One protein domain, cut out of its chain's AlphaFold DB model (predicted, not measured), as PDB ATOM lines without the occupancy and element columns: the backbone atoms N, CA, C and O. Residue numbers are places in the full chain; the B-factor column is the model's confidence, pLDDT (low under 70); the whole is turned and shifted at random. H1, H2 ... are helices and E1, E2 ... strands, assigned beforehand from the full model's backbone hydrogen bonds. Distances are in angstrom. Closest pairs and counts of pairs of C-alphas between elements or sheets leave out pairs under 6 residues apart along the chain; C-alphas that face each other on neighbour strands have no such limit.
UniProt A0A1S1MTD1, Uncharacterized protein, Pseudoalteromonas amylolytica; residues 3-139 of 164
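This is residues 3 to 139 of the 164 residues of an uncharacterized protein of Pseudoalteromonas amylolytica (UniProt A0A1S1MTD1). Two strongly twisted sheets lie face to face as a sandwich, a larger one of seven strands and a smaller one of four, their strands running at 15 degrees to each other; the larger sheet also curls from edge to edge. The strands E3 and E4, each at the edge of its sheet, come close together along one side, while the small helix H1 and the loop of residues 76 to 89 lie on neither sheet's face, at one end of the longest axis. The printed part has 137 residues with one named helix and eleven named strands, in the order E1 E2 E3 E4 E5 E6 H1 E7 E8 E9 E10 E11, and its class is mostly strand. The larger sheet runs E3 E2 E5 E6 E7 E8 E11 and is antiparallel, while the smaller runs E4 E1 E9 E10 and is mixed. The whole is compact, with a radius of gyration of the C-alphas of 14.8 A and spans of 41 by 27 by 26 A.

E1, residues 3 to 9, is an inner strand of the smaller sheet. The chain changes to the larger sheet for the hairpin of E2, residues 15 to 20, and E3, residues 32 to 34, with N 17 and O 32 at 2.8 A. It changes back for E4, residues 39 to 46, an edge strand antiparallel to E1, with N 5 and O 43 at 2.7 A. Across the sandwich the closest C-alphas of E3 and E4 are those of Val 34 and Gly 41, 5.5 A apart. E5, residues 50 to 55, is in the larger sheet again, antiparallel to E2, with N 18 and O 52 at 2.8 A. It forms a hairpin with E6, residues 59 to 68, where N 61 and O 53 are 2.8 A apart. H1, residues 72 to 75, is on neither sheet; it is too short for any O i to N i+4 pair, and its one O i to N i+3 pair is not within hydrogen-bond range. E7, residues 90 to 96, is antiparallel to E6, with N 64 and O 93 at 2.8 A, and forms a hairpin with E8, residues 99 to 105, with N 92 and O 103 at 2.8 A. E9, residues 113 to 118, is parallel to E1 at 21 degrees, with N 116 and O 6 at 2.8 A. E9 forms a hairpin with E10, residues 124 to 129, with N 125 and O 117 at 2.8 A. E11, residues 133 to 138, is the edge strand beside E8, with N 102 and O 135 at 2.8 A. E10 and E11 meet only through their link.

E1 begins at C-alpha 3, (-31.255, 28.528, -41.300), and is 19.4 A long. E2 measures 15.7 A, E3 6.5 A, E4 23.6 A and E5 16.3 A. E6, the longest strand with 10 residues, measures 28.3 A, from C-alpha 59 at (-28.258, 49.083, -50.162). H1 measures 5.4 A, E7 20.3 A, E8 20.2 A, E9 16.6 A and E10 14.5 A. E11 measures 17.0 A and ends at C-alpha 138, (-38.202, 39.328, -61.140).

The two C-alphas farthest apart are those of Asp 29 and Glu 80, at 43.6 A. The printed part has no cut. The links E2 to E3, of 11 residues, and H1 to E7, of 14, are long. The mean pLDDT of the printed part is 83.0; residues 20 to 27 and 74 to 84 are under 70.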
ATOM      1  N   ILE A   3     -32.173  28.561 -40.163       91.25
ATOM      2  CA  ILE A   3     -31.255  28.528 -41.300       91.25
ATOM      3  C   ILE A   3     -29.975  29.270 -40.936       91.25
ATOM      4  O   ILE A   3     -30.003  30.191 -40.117       91.25
ATOM      5  N   ASN A   4     -28.870  28.893 -41.571       92.81
ATOM      6  CA  ASN A   4     -27.623  29.645 -41.504       92.81
ATOM      7  C   ASN A   4     -27.350  30.324 -42.848       92.81
ATOM      8  O   ASN A   4     -27.456  29.711 -43.909       92.81
ATOM      9  N   VAL A   5     -26.988  31.595 -42.794       92.50
ATOM     10  CA  VAL A   5     -26.618  32.416 -43.939       92.50
ATOM     11  C   VAL A   5     -25.150  32.767 -43.770       92.50
ATOM     12  O   VAL A   5     -24.794  33.591 -42.929       92.50
ATOM     13  N   ASP A   6     -24.295  32.121 -44.550       94.12
ATOM     14  CA  ASP A   6     -22.864  32.406 -44.558       94.12
ATOM     15  C   ASP A   6     -22.595  33.572 -45.494       94.12
ATOM     16  O   ASP A   6     -23.036  33.559 -46.641       94.12
ATOM     17  N   ILE A   7     -21.840  34.561 -45.035       93.94
ATOM     18  CA  ILE A   7     -21.557  35.768 -45.803       93.94
ATOM     19  C   ILE A   7     -20.057  35.841 -46.054       93.94
ATOM     20  O   ILE A   7     -19.249  35.741 -45.131       93.94
ATOM     21  N   THR A   8     -19.684  36.036 -47.313       93.81
ATOM     22  CA  THR A   8     -18.302  36.314 -47.713       93.81
ATOM     23  C   THR A   8     -18.231  37.692 -48.353       93.81
ATOM     24  O   THR A   8     -19.035  38.013 -49.226       93.81
ATOM     25  N   ASN A   9     -17.288  38.517 -47.905       94.19
ATOM     26  CA  ASN A   9     -17.139  39.891 -48.355       94.19
ATOM     27  C   ASN A   9     -15.829  40.078 -49.120       94.19
ATOM     28  O   ASN A   9     -14.764  40.143 -48.519       94.19
ATOM     29  N   GLN A  10     -15.891  40.190 -50.442       93.06
ATOM     30  CA  GLN A  10     -14.748  40.571 -51.282       93.06
ATOM     31  C   GLN A  10     -14.768  42.061 -51.639       93.06
ATOM     32  O   GLN A  10     -13.867  42.545 -52.321       93.06
ATOM     33  N   TYR A  11     -15.771  42.797 -51.162       92.62
ATOM     34  CA  TYR A  11     -15.930  44.213 -51.435       92.62
ATOM     35  C   TYR A  11     -14.872  45.053 -50.710       92.62
ATOM     36  O   TYR A  11     -14.311  44.653 -49.684       92.62
ATOM     37  N   GLY A  12     -14.612  46.251 -51.237       90.62
ATOM     38  CA  GLY A  12     -13.654  47.204 -50.666       90.62
ATOM     39  C   GLY A  12     -14.132  47.904 -49.386       90.62
ATOM     40  O   GLY A  12     -13.364  48.664 -48.792       90.62
ATOM     41  N   TYR A  13     -15.372  47.656 -48.958       91.88
ATOM     42  CA  TYR A  13     -15.991  48.267 -47.785       91.88
ATOM     43  C   TYR A  13     -16.478  47.209 -46.802       91.88
ATOM     44  O   TYR A  13     -16.808  46.083 -47.182       91.88
ATOM     45  N   ASP A  14     -16.532  47.602 -45.534       92.50
ATOM     46  CA  ASP A  14     -17.157  46.802 -44.493       92.50
ATOM     47  C   ASP A  14     -18.666  46.720 -44.757       92.50
ATOM     48  O   ASP A  14     -19.286  47.695 -45.194       92.50
ATOM     49  N   ILE A  15     -19.250  45.553 -44.501       91.81
ATOM     50  CA  ILE A  15     -20.695  45.324 -44.598       91.81
ATOM     51  C   ILE A  15     -21.255  45.054 -43.205       91.81
ATOM     52  O   ILE A  15     -20.575  44.473 -42.355       91.81
ATOM     53  N   ALA A  16     -22.491  45.479 -42.973       91.06
ATOM     54  CA  ALA A  16     -23.153  45.337 -41.686       91.06
ATOM     55  C   ALA A  16     -24.261  44.288 -41.773       91.06
ATOM     56  O   ALA A  16     -25.080  44.305 -42.690       91.06
ATOM     57  N   VAL A  17     -24.291  43.373 -40.814       89.75
ATOM     58  CA  VAL A  17     -25.283  42.303 -40.722       89.75
ATOM     59  C   VAL A  17     -26.107  42.524 -39.469       89.75
ATOM     60  O   VAL A  17     -25.584  42.563 -38.359       89.75
ATOM     61  N   TYR A  18     -27.410  42.664 -39.646       85.88
ATOM     62  CA  TYR A  18     -28.362  42.919 -38.580       85.88
ATOM     63  C   TYR A  18     -29.257  41.687 -38.412       85.88
ATOM     64  O   TYR A  18     -30.127  41.455 -39.262       85.88
ATOM     65  N   PRO A  19     -29.088  40.890 -37.342       75.56
ATOM     66  CA  PRO A  19     -30.074  39.874 -36.991       75.56
ATOM     67  C   PRO A  19     -31.384  40.574 -36.597       75.56
ATOM     68  O   PRO A  19     -31.391  41.440 -35.716       75.56
ATOM     69  N   TYR A  20     -32.482  40.264 -37.293       67.19
ATOM     70  CA  TYR A  20     -33.775  40.920 -37.103       67.19
ATOM     71  C   TYR A  20     -34.782  39.966 -36.452       67.19
ATOM     72  O   TYR A  20     -35.421  39.132 -37.097       67.19
ATOM     73  N   ASN A  21     -34.973  40.154 -35.148       60.78
ATOM     74  CA  ASN A  21     -35.817  39.293 -34.325       60.78
ATOM     75  C   ASN A  21     -37.107  40.046 -33.960       60.78
ATOM     76  O   ASN A  21     -37.117  40.858 -33.033       60.78
ATOM     77  N   ASN A  22     -38.204  39.757 -34.662       57.41
ATOM     78  CA  ASN A  22     -39.571  40.118 -34.257       57.41
ATOM     79  C   ASN A  22     -39.893  41.622 -34.130       57.41
ATOM     80  O   ASN A  22     -40.425  42.068 -33.115       57.41
ATOM     81  N   GLY A  23     -39.640  42.419 -35.173       53.75
ATOM     82  CA  GLY A  23     -40.234  43.762 -35.275       53.75
ATOM     83  C   GLY A  23     -39.386  44.913 -34.722       53.75
ATOM     84  O   GLY A  23     -39.724  46.076 -34.935       53.75
ATOM     85  N   ALA A  24     -38.276  44.629 -34.032       58.62
ATOM     86  CA  ALA A  24     -37.376  45.668 -33.537       58.62
ATOM     87  C   ALA A  24     -36.546  46.262 -34.682       58.62
ATOM     88  O   ALA A  24     -35.918  45.521 -35.432       58.62
ATOM     89  N   LEU A  25     -36.506  47.595 -34.803       60.84
ATOM     90  CA  LEU A  25     -35.669  48.270 -35.800       60.84
ATOM     91  C   LEU A  25     -34.210  47.779 -35.717       60.84
ATOM     92  O   LEU A  25     -33.691  47.617 -34.604       60.84
ATOM     93  N   PRO A  26     -33.532  47.575 -36.865       63.53
ATOM     94  CA  PRO A  26     -32.104  47.290 -36.884       63.53
ATOM     95  C   PRO A  26     -31.359  48.366 -36.089       63.53
ATOM     96  O   PRO A  26     -31.525  49.558 -36.346       63.53
ATOM     97  N   SER A  27     -30.569  47.953 -35.098       65.06
ATOM     98  CA  SER A  27     -29.713  48.863 -34.332       65.06
ATOM     99  C   SER A  27     -28.264  48.659 -34.740       65.06
ATOM    100  O   SER A  27     -27.799  47.522 -34.809       65.06
ATOM    101  N   ASN A  28     -27.542  49.762 -34.939       71.38
ATOM    102  CA  ASN A  28     -26.103  49.749 -35.207       71.38
ATOM    103  C   ASN A  28     -25.309  49.055 -34.095       71.38
ATOM    104  O   ASN A  28     -24.296  48.429 -34.377       71.38
ATOM    105  N   ASP A  29     -25.805  49.082 -32.857       73.69
ATOM    106  CA  ASP A  29     -25.146  48.433 -31.718       73.69
ATOM    107  C   ASP A  29     -25.242  46.899 -31.769       73.69
ATOM    108  O   ASP A  29     -24.519  46.202 -31.061       73.69
ATOM    109  N   LYS A  30     -26.162  46.366 -32.582       73.12
ATOM    110  CA  LYS A  30     -26.369  44.926 -32.795       73.12
ATOM    111  C   LYS A  30     -25.838  44.452 -34.149       73.12
ATOM    112  O   LYS A  30     -26.033  43.289 -34.489       73.12
ATOM    113  N   ALA A  31     -25.221  45.347 -34.918       81.81
ATOM    114  CA  ALA A  31     -24.661  45.013 -36.213       81.81
ATOM    115  C   ALA A  31     -23.390  44.179 -36.039       81.81
ATOM    116  O   ALA A  31     -22.448  44.590 -35.360       81.81
ATOM    117  N   GLU A  32     -23.340  43.029 -36.697       87.94
ATOM    118  CA  GLU A  32     -22.093  42.312 -36.920       87.94
ATOM    119  C   GLU A  32     -21.419  42.890 -38.165       87.94
ATOM    120  O   GLU A  32     -22.010  42.945 -39.244       87.94
ATOM    121  N   ILE A  33     -20.178  43.351 -38.014       91.06
ATOM    122  CA  ILE A  33     -19.411  43.920 -39.120       91.06
ATOM    123  C   ILE A  33     -18.593  42.819 -39.780       91.06
ATOM    124  O   ILE A  33     -17.694  42.246 -39.161       91.06
ATOM    125  N   VAL A  34     -18.856  42.568 -41.060       91.00
ATOM    126  CA  VAL A  34     -18.007  41.704 -41.879       91.00
ATOM    127  C   VAL A  34     -17.003  42.586 -42.601       91.00
ATOM    128  O   VAL A  34     -17.350  43.374 -43.486       91.00
ATOM    129  N   GLY A  35     -15.745  42.464 -42.183       90.06
ATOM    130  CA  GLY A  35     -14.662  43.298 -42.687       90.06
ATOM    131  C   GLY A  35     -14.513  43.224 -44.206       90.06
ATOM    132  O   GLY A  35     -14.813  42.206 -44.835       90.06
ATOM    133  N   LYS A  36     -14.050  44.321 -44.797       89.25
ATOM    134  CA  LYS A  36     -13.657  44.395 -46.207       89.25
ATOM    135  C   LYS A  36     -12.634  43.321 -46.590       89.25
ATOM    136  O   LYS A  36     -11.775  42.969 -45.784       89.25
ATOM    137  N   SER A  37     -12.688  42.894 -47.852       73.38
ATOM    138  CA  SER A  37     -11.708  42.016 -48.514       73.38
ATOM    139  C   SER A  37     -11.405  40.687 -47.785       73.38
ATOM    140  O   SER A  37     -10.514  40.597 -46.948       73.38
ATOM    141  N   GLU A  38     -12.123  39.637 -48.194       76.12
ATOM    142  CA  GLU A  38     -12.119  38.250 -47.685       76.12
ATOM    143  C   GLU A  38     -12.723  38.045 -46.284       76.12
ATOM    144  O   GLU A  38     -12.618  36.957 -45.708       76.12
ATOM    145  N   GLY A  39     -13.429  39.050 -45.756       85.38
ATOM    146  CA  GLY A  39     -14.170  38.925 -44.504       85.38
ATOM    147  C   GLY A  39     -15.239  37.834 -44.573       85.38
ATOM    148  O   GLY A  39     -15.898  37.646 -45.601       85.38
ATOM    149  N   LYS A  40     -15.417  37.108 -43.467       92.56
ATOM    150  CA  LYS A  40     -16.473  36.104 -43.302       92.56
ATOM    151  C   LYS A  40     -17.367  36.492 -42.138       92.56
ATOM    152  O   LYS A  40     -16.853  36.872 -41.090       92.56
ATOM    153  N   GLY A  41     -18.669  36.365 -42.330       90.06
ATOM    154  CA  GLY A  41     -19.669  36.526 -41.283       90.06
ATOM    155  C   GLY A  41     -20.744  35.466 -41.401       90.06
ATOM    156  O   GLY A  41     -20.795  34.719 -42.386       90.06
ATOM    157  N   SER A  42     -21.608  35.397 -40.401       90.44
ATOM    158  CA  SER A  42     -22.721  34.455 -40.414       90.44
ATOM    159  C   SER A  42     -23.953  35.053 -39.766       90.44
ATOM    160  O   SER A  42     -23.858  35.753 -38.767       90.44
ATOM    161  N   LEU A  43     -25.114  34.717 -40.305       89.44
ATOM    162  CA  LEU A  43     -26.406  35.099 -39.764       89.44
ATOM    163  C   LEU A  43     -27.253  33.838 -39.593       89.44
ATOM    164  O   LEU A  43     -27.473  33.099 -40.549       89.44
ATOM    165  N   SER A  44     -27.746  33.588 -38.384       89.88
ATOM    166  CA  SER A  44     -28.797  32.592 -38.163       89.88
ATOM    167  C   SER A  44     -30.158  33.279 -38.177       89.88
ATOM    168  O   SER A  44     -30.322  34.301 -37.519       89.88
ATOM    169  N   VAL A  45     -31.127  32.704 -38.890       88.31
ATOM    170  CA  VAL A  45     -32.505  33.220 -38.955       88.31
ATOM    171  C   VAL A  45     -33.468  32.111 -38.542       88.31
ATOM    172  O   VAL A  45     -33.438  31.017 -39.122       88.31
ATOM    173  N   GLU A  46     -34.294  32.349 -37.521       88.81
ATOM    174  CA  GLU A  46     -35.341  31.404 -37.123       88.81
ATOM    175  C   GLU A  46     -36.596  31.541 -37.987       88.81
ATOM    176  O   GLU A  46     -36.751  32.481 -38.766       88.81
ATOM    177  N   ARG A  47     -37.501  30.561 -37.890       86.12
ATOM    178  CA  ARG A  47     -38.774  30.603 -38.621       86.12
ATOM    179  C   ARG A  47     -39.523  31.885 -38.258       86.12
ATOM    180  O   ARG A  47     -39.633  32.215 -37.084       86.12
ATOM    181  N   SER A  48     -40.059  32.550 -39.275       79.12
ATOM    182  CA  SER A  48     -40.721  33.853 -39.199       79.12
ATOM    183  C   SER A  48     -39.825  35.046 -38.856       79.12
ATOM    184  O   SER A  48     -40.314  36.174 -38.816       79.12
ATOM    185  N   GLU A  49     -38.523  34.847 -38.668       84.25
ATOM    186  CA  GLU A  49     -37.578  35.940 -38.466       84.25
ATOM    187  C   GLU A  49     -36.955  36.394 -39.787       84.25
ATOM    188  O   GLU A  49     -37.115  35.776 -40.849       84.25
ATOM    189  N   SER A  50     -36.224  37.504 -39.721       86.50
ATOM    190  CA  SER A  50     -35.427  37.970 -40.846       86.50
ATOM    191  C   SER A  50     -34.037  38.405 -40.403       86.50
ATOM    192  O   SER A  50     -33.699  38.451 -39.226       86.50
ATOM    193  N   GLY A  51     -33.195  38.718 -41.367       87.25
ATOM    194  CA  GLY A  51     -31.998  39.494 -41.138       87.25
ATOM    195  C   GLY A  51     -31.748  40.401 -42.322       87.25
ATOM    196  O   GLY A  51     -32.262  40.189 -43.424       87.25
ATOM    197  N   ILE A  52     -30.984  41.448 -42.059       89.00
ATOM    198  CA  ILE A  52     -30.683  42.481 -43.036       89.00
ATOM    199  C   ILE A  52     -29.176  42.548 -43.203       89.00
ATOM    200  O   ILE A  52     -28.441  42.629 -42.224       89.00
ATOM    201  N   ILE A  53     -28.722  42.520 -44.448       90.50
ATOM    202  CA  ILE A  53     -27.320  42.700 -44.805       90.50
ATOM    203  C   ILE A  53     -27.230  44.032 -45.535       90.50
ATOM    204  O   ILE A  53     -27.768  44.168 -46.632       90.50
ATOM    205  N   ASP A  54     -26.595  45.020 -44.920       90.06
ATOM    206  CA  ASP A  54     -26.422  46.344 -45.499       90.06
ATOM    207  C   ASP A  54     -25.067  46.464 -46.196       90.06
ATOM    208  O   ASP A  54     -24.011  46.211 -45.608       90.06
ATOM    209  N   ILE A  55     -25.116  46.817 -47.482       91.00
ATOM    210  CA  ILE A  55     -23.956  46.823 -48.372       91.00
ATOM    211  C   ILE A  55     -23.775  48.235 -48.939       91.00
ATOM    212  O   ILE A  55     -24.620  48.699 -49.714       91.00
ATOM    213  N   PRO A  56     -22.672  48.933 -48.605       89.69
ATOM    214  CA  PRO A  56     -22.443  50.301 -49.060       89.69
ATOM    215  C   PRO A  56     -22.518  50.458 -50.586       89.69
ATOM    216  O   PRO A  56     -21.841  49.760 -51.339       89.69
ATOM    217  N   GLY A  57     -23.339  51.398 -51.059       86.75
ATOM    218  CA  GLY A  57     -23.545  51.674 -52.489       86.75
ATOM    219  C   GLY A  57     -24.571  50.768 -53.180       86.75
ATOM    220  O   GLY A  57     -25.192  51.196 -54.152       86.75
ATOM    221  N   MET A  58     -24.824  49.566 -52.654       87.88
ATOM    222  CA  MET A  58     -25.867  48.671 -53.159       87.88
ATOM    223  C   MET A  58     -27.192  48.859 -52.404       87.88
ATOM    224  O   MET A  58     -28.260  48.864 -53.029       87.88
ATOM    225  N   GLY A  59     -27.124  49.054 -51.085       87.69
ATOM    226  CA  GLY A  59     -28.258  49.083 -50.162       87.69
ATOM    227  C   GLY A  59     -28.468  47.741 -49.460       87.69
ATOM    228  O   GLY A  59     -27.596  46.872 -49.476       87.69
ATOM    229  N   SER A  60     -29.641  47.575 -48.855       88.75
ATOM    230  CA  SER A  60     -29.909  46.455 -47.957       88.75
ATOM    231  C   SER A  60     -30.502  45.235 -48.669       88.75
ATOM    232  O   SER A  60     -31.389  45.352 -49.519       88.75
ATOM    233  N   VAL A  61     -30.030  44.052 -48.284       90.81
ATOM    234  CA  VAL A  61     -30.581  42.748 -48.663       90.81
ATOM    235  C   VAL A  61     -31.348  42.184 -47.483       90.81
ATOM    236  O   VAL A  61     -30.810  42.076 -46.383       90.81
ATOM    237  N   LEU A  62     -32.599  41.808 -47.723       89.94
ATOM    238  CA  LEU A  62     -33.436  41.119 -46.752       89.94
ATOM    239  C   LEU A  62     -33.275  39.612 -46.934       89.94
ATOM    240  O   LEU A  62     -33.416  39.114 -48.049       89.94
ATOM    241  N   VAL A  63     -33.060  38.888 -45.840       90.94
ATOM    242  CA  VAL A  63     -33.192  37.431 -45.782       90.94
ATOM    243  C   VAL A  63     -34.286  37.093 -44.783       90.94
ATOM    244  O   VAL A  63     -34.219  37.536 -43.646       90.94
ATOM    245  N   GLN A  64     -35.293  36.322 -45.178       89.62
ATOM    246  CA  GLN A  64     -36.423  35.973 -44.322       89.62
ATOM    247  C   GLN A  64     -36.712  34.480 -44.395       89.62
ATOM    248  O   GLN A  64     -36.881  33.926 -45.483       89.62
ATOM    249  N   PHE A  65     -36.813  33.829 -43.238       89.94
ATOM    250  CA  PHE A  65     -37.211  32.429 -43.183       89.94
ATOM    251  C   PHE A  65     -38.730  32.333 -43.022       89.94
ATOM    252  O   PHE A  65     -39.277  32.492 -41.936       89.94
ATOM    253  N   MET A  66     -39.425  32.068 -44.125       87.25
ATOM    254  CA  MET A  66     -40.890  32.085 -44.201       87.25
ATOM    255  C   MET A  66     -41.536  30.812 -43.631       87.25
ATOM    256  O   MET A  66     -42.713  30.815 -43.264       87.25
ATOM    257  N   GLY A  67     -40.765  29.728 -43.510       88.44
ATOM    258  CA  GLY A  67     -41.252  28.434 -43.042       88.44
ATOM    259  C   GLY A  67     -42.093  27.723 -44.100       88.44
ATOM    260  O   GLY A  67     -41.824  27.836 -45.294       88.44
ATOM    261  N   GLU A  68     -43.106  26.985 -43.653       88.00
ATOM    262  CA  GLU A  68     -44.025  26.238 -44.519       88.00
ATOM    263  C   GLU A  68     -45.013  27.180 -45.206       88.00
ATOM    264  O   GLU A  68     -46.065  27.506 -44.662       88.00
ATOM    265  N   GLN A  69     -44.635  27.649 -46.385       80.44
ATOM    266  CA  GLN A  69     -45.447  28.487 -47.265       80.44
ATOM    267  C   GLN A  69     -45.290  27.980 -48.699       80.44
ATOM    268  O   GLN A  69     -44.326  27.267 -48.987       80.44
ATOM    269  N   LYS A  70     -46.214  28.314 -49.598       75.56
ATOM    270  CA  LYS A  70     -46.114  27.938 -51.016       75.56
ATOM    271  C   LYS A  70     -45.891  29.163 -51.877       75.56
ATOM    272  O   LYS A  70     -46.527  30.183 -51.653       75.56
ATOM    273  N   LEU A  71     -45.013  29.073 -52.871       73.75
ATOM    274  CA  LEU A  71     -44.748  30.189 -53.775       73.75
ATOM    275  C   LEU A  71     -45.989  30.544 -54.605       73.75
ATOM    276  O   LEU A  71     -46.228  31.727 -54.859       73.75
ATOM    277  N   SER A  72     -46.773  29.533 -54.992       70.56
ATOM    278  CA  SER A  72     -48.064  29.685 -55.685       70.56
ATOM    279  C   SER A  72     -48.979  30.716 -55.010       70.56
ATOM    280  O   SER A  72     -49.440  31.660 -55.648       70.56
ATOM    281  N   GLU A  73     -49.105  30.661 -53.684       72.06
ATOM    282  CA  GLU A  73     -49.953  31.576 -52.898       72.06
ATOM    283  C   GLU A  73     -49.575  33.068 -53.038       72.06
ATOM    284  O   GLU A  73     -50.405  33.936 -52.769       72.06
ATOM    285  N   TYR A  74     -48.356  33.383 -53.493       68.56
ATOM    286  CA  TYR A  74     -47.839  34.756 -53.595       68.56
ATOM    287  C   TYR A  74     -47.552  35.201 -55.034       68.56
ATOM    288  O   TYR A  74     -47.739  36.372 -55.371       68.56
ATOM    289  N   HIS A  75     -47.098  34.284 -55.892       66.56
ATOM    290  CA  HIS A  75     -46.597  34.591 -57.235       66.56
ATOM    291  C   HIS A  75     -47.196  33.704 -58.333       66.56
ATOM    292  O   HIS A  75     -46.587  33.591 -59.396       66.56
ATOM    293  N   ASP A  76     -48.396  33.142 -58.139       55.97
ATOM    294  CA  ASP A  76     -49.125  32.299 -59.114       55.97
ATOM    295  C   ASP A  76     -49.132  32.833 -60.564       55.97
ATOM    296  O   ASP A  76     -49.250  32.071 -61.518       55.97
ATOM    297  N   LYS A  77     -48.974  34.149 -60.766       55.19
ATOM    298  CA  LYS A  77     -48.946  34.796 -62.092       55.19
ATOM    299  C   LYS A  77     -47.554  34.928 -62.729       55.19
ATOM    300  O   LYS A  77     -47.472  35.326 -63.887       55.19
ATOM    301  N   PHE A  78     -46.478  34.645 -61.996       55.69
ATOM    302  CA  PHE A  78     -45.084  34.867 -62.416       55.69
ATOM    303  C   PHE A  78     -44.242  33.583 -62.454       55.69
ATOM    304  O   PHE A  78     -43.075  33.622 -62.838       55.69
ATOM    305  N   CYS A  79     -44.824  32.444 -62.076       58.19
ATOM    306  CA  CYS A  79     -44.228  31.124 -62.233       58.19
ATOM    307  C   CYS A  79     -45.033  30.338 -63.265       58.19
ATOM    308  O   CYS A  79     -46.182  30.012 -63.009       58.19
ATOM    309  N   GLU A  80     -44.435  29.986 -64.404       56.84
ATOM    310  CA  GLU A  80     -45.109  29.123 -65.391       56.84
ATOM    311  C   GLU A  80     -45.410  27.721 -64.812       56.84
ATOM    312  O   GLU A  80     -46.384  27.093 -65.219       56.84
ATOM    313  N   HIS A  81     -44.638  27.276 -63.802       62.12
ATOM    314  CA  HIS A  81     -44.821  26.015 -63.061       62.12
ATOM    315  C   HIS A  81     -44.434  26.160 -61.567       62.12
ATOM    316  O   HIS A  81     -43.301  25.829 -61.185       62.12
ATOM    317  N   PRO A  82     -45.302  26.714 -60.700       59.81
ATOM    318  CA  PRO A  82     -45.005  26.883 -59.272       59.81
ATOM    319  C   PRO A  82     -44.960  25.538 -58.525       59.81
ATOM    320  O   PRO A  82     -44.081  25.344 -57.685       59.81
ATOM    321  N   ASP A  83     -45.804  24.576 -58.915       60.03
ATOM    322  CA  ASP A  83     -45.937  23.258 -58.272       60.03
ATOM    323  C   ASP A  83     -44.633  22.439 -58.258       60.03
ATOM    324  O   ASP A  83     -44.346  21.729 -57.293       60.03
ATOM    325  N   ASP A  84     -43.791  22.582 -59.288       64.75
ATOM    326  CA  ASP A  84     -42.495  21.894 -59.372       64.75
ATOM    327  C   ASP A  84     -41.466  22.434 -58.371       64.75
ATOM    328  O   ASP A  84     -40.518  21.745 -57.995       64.75
ATOM    329  N   PHE A  85     -41.641  23.680 -57.935       71.88
ATOM    330  CA  PHE A  85     -40.782  24.328 -56.948       71.88
ATOM    331  C   PHE A  85     -41.339  24.206 -55.527       71.88
ATOM    332  O   PHE A  85     -40.580  24.177 -54.557       71.88
ATOM    333  N   ASP A  86     -42.654  24.045 -55.396       73.50
ATOM    334  CA  ASP A  86     -43.329  23.868 -54.113       73.50
ATOM    335  C   ASP A  86     -43.156  22.458 -53.503       73.50
ATOM    336  O   ASP A  86     -43.693  22.201 -52.429       73.50
ATOM    337  N   GLN A  87     -42.354  21.578 -54.118       74.31
ATOM    338  CA  GLN A  87     -42.121  20.188 -53.687       74.31
ATOM    339  C   GLN A  87     -41.453  20.024 -52.310       74.31
ATOM    340  O   GLN A  87     -41.561  18.956 -51.711       74.31
ATOM    341  N   CYS A  88     -40.741  21.035 -51.810       81.88
ATOM    342  CA  CYS A  88     -40.167  21.019 -50.461       81.88
ATOM    343  C   CYS A  88     -40.949  21.954 -49.544       81.88
ATOM    344  O   CYS A  88     -41.421  22.977 -50.008       81.88
ATOM    345  N   GLU A  89     -41.068  21.655 -48.253       87.25
ATOM    346  CA  GLU A  89     -42.007  22.372 -47.383       87.25
ATOM    347  C   GLU A  89     -41.499  23.754 -46.964       87.25
ATOM    348  O   GLU A  89     -42.271  24.712 -46.929       87.25
ATOM    349  N   GLN A  90     -40.208  23.879 -46.648       90.75
ATOM    350  CA  GLN A  90     -39.648  25.101 -46.069       90.75
ATOM    351  C   GLN A  90     -39.270  26.108 -47.156       90.75
ATOM    352  O   GLN A  90     -38.717  25.736 -48.190       90.75
ATOM    353  N   MET A  91     -39.547  27.393 -46.919       90.62
ATOM    354  CA  MET A  91     -39.229  28.496 -47.828       90.62
ATOM    355  C   MET A  91     -38.410  29.585 -47.152       90.62
ATOM    356  O   MET A  91     -38.726  30.030 -46.047       90.62
ATOM    357  N   VAL A  92     -37.403  30.073 -47.864       91.06
ATOM    358  CA  VAL A  92     -36.634  31.269 -47.525       91.06
ATOM    359  C   VAL A  92     -36.730  32.251 -48.672       91.06
ATOM    360  O   VAL A  92     -36.610  31.864 -49.834       91.06
ATOM    361  N   LEU A  93     -36.914  33.519 -48.331       90.50
ATOM    362  CA  LEU A  93     -36.839  34.631 -49.257       90.50
ATOM    363  C   LEU A  93     -35.537  35.392 -49.050       90.50
ATOM    364  O   LEU A  93     -35.198  35.771 -47.932       90.50
ATOM    365  N   ILE A  94     -34.863  35.693 -50.150       91.38
ATOM    366  CA  ILE A  94     -33.782  36.664 -50.223       91.38
ATOM    367  C   ILE A  94     -34.235  37.749 -51.198       91.38
ATOM    368  O   ILE A  94     -34.437  37.482 -52.382       91.38
ATOM    369  N   ARG A  95     -34.431  38.972 -50.708       88.31
ATOM    370  CA  ARG A  95     -34.941  40.092 -51.505       88.31
ATOM    371  C   ARG A  95     -33.925  41.220 -51.561       88.31
ATOM    372  O   ARG A  95     -33.405  41.665 -50.539       88.31
ATOM    373  N   TYR A  96     -33.724  41.737 -52.765       86.12
ATOM    374  CA  TYR A  96     -33.003  42.975 -53.011       86.12
ATOM    375  C   TYR A  96     -33.773  43.829 -54.020       86.12
ATOM    376  O   TYR A  96     -33.942  43.430 -55.170       86.12
ATOM    377  N   LYS A  97     -34.221  45.020 -53.603       81.62
ATOM    378  CA  LYS A  97     -35.079  45.901 -54.420       81.62
ATOM    379  C   LYS A  97     -36.262  45.118 -55.018       81.62
ATOM    380  O   LYS A  97     -37.074  44.593 -54.263       81.62
ATOM    381  N   THR A  98     -36.351  45.036 -56.346       78.62
ATOM    382  CA  THR A  98     -37.398  44.338 -57.112       78.62
ATOM    383  C   THR A  98     -37.006  42.910 -57.515       78.62
ATOM    384  O   THR A  98     -37.720  42.261 -58.276       78.62
ATOM    385  N   SER A  99     -35.877  42.404 -57.021       82.19
ATOM    386  CA  SER A  99     -35.418  41.038 -57.264       82.19
ATOM    387  C   SER A  99     -35.681  40.164 -56.047       82.19
ATOM    388  O   SER A  99     -35.245  40.483 -54.936       82.19
ATOM    389  N   GLU A 100     -36.338  39.030 -56.271       87.12
ATOM    390  CA  GLU A 100     -36.595  38.019 -55.252       87.12
ATOM    391  C   GLU A 100     -35.944  36.695 -55.627       87.12
ATOM    392  O   GLU A 100     -35.966  36.248 -56.775       87.12
ATOM    393  N   LEU A 101     -35.350  36.063 -54.628       88.19
ATOM    394  CA  LEU A 101     -34.791  34.730 -54.698       88.19
ATOM    395  C   LEU A 101     -35.476  33.895 -53.630       88.19
ATOM    396  O   LEU A 101     -35.404  34.200 -52.442       88.19
ATOM    397  N   TYR A 102     -36.116  32.826 -54.063       88.56
ATOM    398  CA  TYR A 102     -36.717  31.842 -53.189       88.56
ATOM    399  C   TYR A 102     -35.801  30.640 -53.099       88.56
ATOM    400  O   TYR A 102     -35.295  30.154 -54.111       88.56
ATOM    401  N   TRP A 103     -35.609  30.136 -51.893       90.81
ATOM    402  CA  TRP A 103     -34.894  28.898 -51.637       90.81
ATOM    403  C   TRP A 103     -35.806  27.943 -50.873       90.81
ATOM    404  O   TRP A 103     -36.364  28.297 -49.834       90.81
ATOM    405  N   ARG A 104     -35.981  26.742 -51.423       89.88
ATOM    406  CA  ARG A 104     -36.839  25.681 -50.893       89.88
ATOM    407  C   ARG A 104     -35.985  24.532 -50.397       89.88
ATOM    408  O   ARG A 104     -35.022  24.169 -51.068       89.88
ATOM    409  N   PHE A 105     -36.336  23.944 -49.257       90.62
ATOM    410  CA  PHE A 105     -35.642  22.778 -48.699       90.62
ATOM    411  C   PHE A 105     -36.569  21.922 -47.822       90.62
ATOM    412  O   PHE A 105     -37.579  22.428 -47.329       90.62
ATOM    413  N   PRO A 106     -36.282  20.618 -47.652       90.12
ATOM    414  CA  PRO A 106     -37.152  19.732 -46.888       90.12
ATOM    415  C   PRO A 106     -37.073  20.015 -45.385       90.12
ATOM    416  O   PRO A 106     -36.004  20.338 -44.863       90.12
ATOM    417  N   SER A 107     -38.171  19.795 -44.661       89.00
ATOM    418  CA  SER A 107     -38.209  19.922 -43.190       89.00
ATOM    419  C   SER A 107     -37.206  19.014 -42.463       89.00
ATOM    420  O   SER A 107     -36.809  19.309 -41.339       89.00
ATOM    421  N   SER A 108     -36.766  17.925 -43.101       87.44
ATOM    422  CA  SER A 108     -35.752  17.001 -42.574       87.44
ATOM    423  C   SER A 108     -34.309  17.511 -42.708       87.44
ATOM    424  O   SER A 108     -33.371  16.765 -42.437       87.44
ATOM    425  N   ALA A 109     -34.092  18.729 -43.210       85.75
ATOM    426  CA  ALA A 109     -32.756  19.282 -43.393       85.75
ATOM    427  C   ALA A 109     -32.173  19.818 -42.077       85.75
ATOM    428  O   ALA A 109     -32.396  20.969 -41.712       85.75
ATOM    429  N   ASP A 110     -31.346  19.021 -41.405       77.69
ATOM    430  CA  ASP A 110     -30.759  19.402 -40.109       77.69
ATOM    431  C   ASP A 110     -29.790  20.600 -40.183       77.69
ATOM    432  O   ASP A 110     -29.612  21.315 -39.200       77.69
ATOM    433  N   ASN A 111     -29.180  20.846 -41.351       83.81
ATOM    434  CA  ASN A 111     -28.206  21.921 -41.585       83.81
ATOM    435  C   ASN A 111     -28.550  22.730 -42.847       83.81
ATOM    436  O   ASN A 111     -27.766  22.796 -43.802       83.81
ATOM    437  N   ALA A 112     -29.747  23.317 -42.885       91.62
ATOM    438  CA  ALA A 112     -30.128  24.241 -43.948       91.62
ATOM    439  C   ALA A 112     -29.217  25.483 -43.916       91.62
ATOM    440  O   ALA A 112     -29.238  26.274 -42.970       91.62
ATOM    441  N   GLN A 113     -28.406  25.642 -44.962       93.56
ATOM    442  CA  GLN A 113     -27.456  26.732 -45.105       93.56
ATOM    443  C   GLN A 113     -27.445  27.298 -46.526       93.56
ATOM    444  O   GLN A 113     -27.533  26.551 -47.503       93.56
ATOM    445  N   VAL A 114     -27.278  28.614 -46.629       92.31
ATOM    446  CA  VAL A 114     -27.076  29.335 -47.886       92.31
ATOM    447  C   VAL A 114     -25.856  30.238 -47.773       92.31
ATOM    448  O   VAL A 114     -25.660  30.901 -46.759       92.31
ATOM    449  N   THR A 115     -25.028  30.273 -48.813       93.00
ATOM    450  CA  THR A 115     -23.917  31.224 -48.900       93.00
ATOM    451  C   THR A 115     -24.328  32.447 -49.714       93.00
ATOM    452  O   THR A 115     -24.840  32.313 -50.822       93.00
ATOM    453  N   LEU A 116     -24.045  33.638 -49.199       92.75
ATOM    454  CA  LEU A 116     -24.103  34.910 -49.906       92.75
ATOM    455  C   LEU A 116     -22.683  35.447 -50.080       92.75
ATOM    456  O   LEU A 116     -21.899  35.520 -49.132       92.75
ATOM    457  N   GLN A 117     -22.338  35.821 -51.305       93.00
ATOM    458  CA  GLN A 117     -21.041  36.402 -51.628       93.00
ATOM    459  C   GLN A 117     -21.238  37.828 -52.119       93.00
ATOM    460  O   GLN A 117     -21.869  38.045 -53.149       93.00
ATOM    461  N   VAL A 118     -20.667  38.793 -51.403       92.38
ATOM    462  CA  VAL A 118     -20.514  40.163 -51.894       92.38
ATOM    463  C   VAL A 118     -19.219  40.216 -52.692       92.38
ATOM    464  O   VAL A 118     -18.149  39.938 -52.146       92.38
ATOM    465  N   ASN A 119     -19.302  40.511 -53.986       91.31
ATOM    466  CA  ASN A 119     -18.117  40.587 -54.840       91.31
ATOM    467  C   ASN A 119     -17.369  41.925 -54.695       91.31
ATOM    468  O   ASN A 119     -17.759  42.817 -53.942       91.31
ATOM    469  N   ASP A 120     -16.272  42.051 -55.432       90.19
ATOM    470  CA  ASP A 120     -15.376  43.210 -55.454       90.19
ATOM    471  C   ASP A 120     -16.039  44.525 -55.905       90.19
ATOM    472  O   ASP A 120     -15.564  45.602 -55.543       90.19
ATOM    473  N   VAL A 121     -17.159  44.451 -56.627       89.19
ATOM    474  CA  VAL A 121     -17.966  45.610 -57.048       89.19
ATOM    475  C   VAL A 121     -19.196  45.869 -56.167       89.19
ATOM    476  O   VAL A 121     -19.986  46.761 -56.468       89.19
ATOM    477  N   GLY A 122     -19.369  45.118 -55.074       83.19
ATOM    478  CA  GLY A 122     -20.429  45.356 -54.088       83.19
ATOM    479  C   GLY A 122     -21.791  44.769 -54.459       83.19
ATOM    480  O   GLY A 122     -22.801  45.176 -53.895       83.19
ATOM    481  N   THR A 123     -21.843  43.821 -55.397       87.12
ATOM    482  CA  THR A 123     -23.070  43.083 -55.740       87.12
ATOM    483  C   THR A 123     -23.138  41.745 -55.012       87.12
ATOM    484  O   THR A 123     -22.107  41.132 -54.729       87.12
ATOM    485  N   VAL A 124     -24.356  41.284 -54.716       88.19
ATOM    486  CA  VAL A 124     -24.591  40.011 -54.022       88.19
ATOM    487  C   VAL A 124     -24.852  38.893 -55.014       88.19
ATOM    488  O   VAL A 124     -25.814  38.930 -55.781       88.19
ATOM    489  N   CYS A 125     -24.021  37.865 -54.935       87.62
ATOM    490  CA  CYS A 125     -24.197  36.599 -55.619       87.62
ATOM    491  C   CYS A 125     -24.700  35.555 -54.625       87.62
ATOM    492  O   CYS A 125     -24.151  35.396 -53.531       87.62
ATOM    493  N   LEU A 126     -25.719  34.798 -55.030       85.62
ATOM    494  CA  LEU A 126     -26.088  33.589 -54.315       85.62
ATOM    495  C   LEU A 126     -25.031  32.518 -54.592       85.62
ATOM    496  O   LEU A 126     -24.780  32.153 -55.740       85.62
ATOM    497  N   GLY A 127     -24.398  32.047 -53.529       83.00
ATOM    498  CA  GLY A 127     -23.473  30.932 -53.568       83.00
ATOM    499  C   GLY A 127     -24.207  29.595 -53.510       83.00
ATOM    500  O   GLY A 127     -25.307  29.413 -54.032       83.00
ATOM    501  N   LYS A 128     -23.573  28.623 -52.858       85.50
ATOM    502  CA  LYS A 128     -24.122  27.278 -52.720       85.50
ATOM    503  C   LYS A 128     -25.211  27.245 -51.643       85.50
ATOM    504  O   LYS A 128     -25.041  27.816 -50.567       85.50
ATOM    505  N   VAL A 129     -26.291  26.518 -51.917       88.81
ATOM    506  CA  VAL A 129     -27.246  26.062 -50.896       88.81
ATOM    507  C   VAL A 129     -26.899  24.638 -50.470       88.81
ATOM    508  O   VAL A 129     -26.438  23.833 -51.285       88.81
ATOM    509  N   SER A 130     -27.086  24.311 -49.192       88.81
ATOM    510  CA  SER A 130     -26.753  22.982 -48.665       88.81
ATOM    511  C   SER A 130     -27.749  21.901 -49.088       88.81
ATOM    512  O   SER A 130     -27.383  20.729 -49.157       88.81
ATOM    513  N   THR A 131     -28.994  22.281 -49.384       88.19
ATOM    514  CA  THR A 131     -30.088  21.366 -49.723       88.19
ATOM    515  C   THR A 131     -31.172  22.067 -50.545       88.19
ATOM    516  O   THR A 131     -31.281  23.293 -50.517       88.19
ATOM    517  N   GLY A 132     -31.981  21.280 -51.255       85.44
ATOM    518  CA  GLY A 132     -33.141  21.755 -52.001       85.44
ATOM    519  C   GLY A 132     -32.795  22.576 -53.245       85.44
ATOM    520  O   GLY A 132     -31.803  22.296 -53.920       85.44
ATOM    521  N   SER A 133     -33.642  23.544 -53.592       85.38
ATOM    522  CA  SER A 133     -33.588  24.255 -54.875       85.38
ATOM    523  C   SER A 133     -33.829  25.755 -54.726       85.38
ATOM    524  O   SER A 133     -34.484  26.215 -53.793       85.38
ATOM    525  N   VAL A 134     -33.288  26.534 -55.663       85.62
ATOM    526  CA  VAL A 134     -33.412  27.995 -55.687       85.62
ATOM    527  C   VAL A 134     -34.138  28.420 -56.951       85.62
ATOM    528  O   VAL A 134     -33.876  27.885 -58.029       85.62
ATOM    529  N   ARG A 135     -35.006  29.423 -56.834       84.12
ATOM    530  CA  ARG A 135     -35.666  30.077 -57.961       84.12
ATOM    531  C   ARG A 135     -35.585  31.589 -57.826       84.12
ATOM    532  O   ARG A 135     -35.834  32.136 -56.758       84.12
ATOM    533  N   GLN A 136     -35.267  32.258 -58.928       83.06
ATOM    534  CA  GLN A 136     -35.309  33.712 -59.025       83.06
ATOM    535  C   GLN A 136     -36.632  34.157 -59.644       83.06
ATOM    536  O   GLN A 136     -37.069  33.586 -60.642       83.06
ATOM    537  N   VAL A 137     -37.238  35.190 -59.069       77.56
ATOM    538  CA  VAL A 137     -38.435  35.856 -59.580       77.56
ATOM    539  C   VAL A 137     -38.120  37.345 -59.703       77.56
ATOM    540  O   VAL A 137     -37.662  37.985 -58.756       77.56
ATOM    541  N   ALA A 138     -38.321  37.896 -60.899       74.50
ATOM    542  CA  ALA A 138     -38.202  39.328 -61.140       74.50
ATOM    543  C   ALA A 138     -39.572  39.981 -60.953       74.50
ATOM    544  O   ALA A 138     -40.541  39.586 -61.607       74.50
ATOM    545  N   LEU A 139     -39.655  40.976 -60.073       70.69
ATOM    546  CA  LEU A 139     -40.892  41.706 -59.844       70.69
ATOM    547  C   LEU A 139     -41.046  42.854 -60.851       70.69
ATOM    548  O   LEU A 139     -40.057  43.520 -61.174       70.69
TER     549      LEU A 139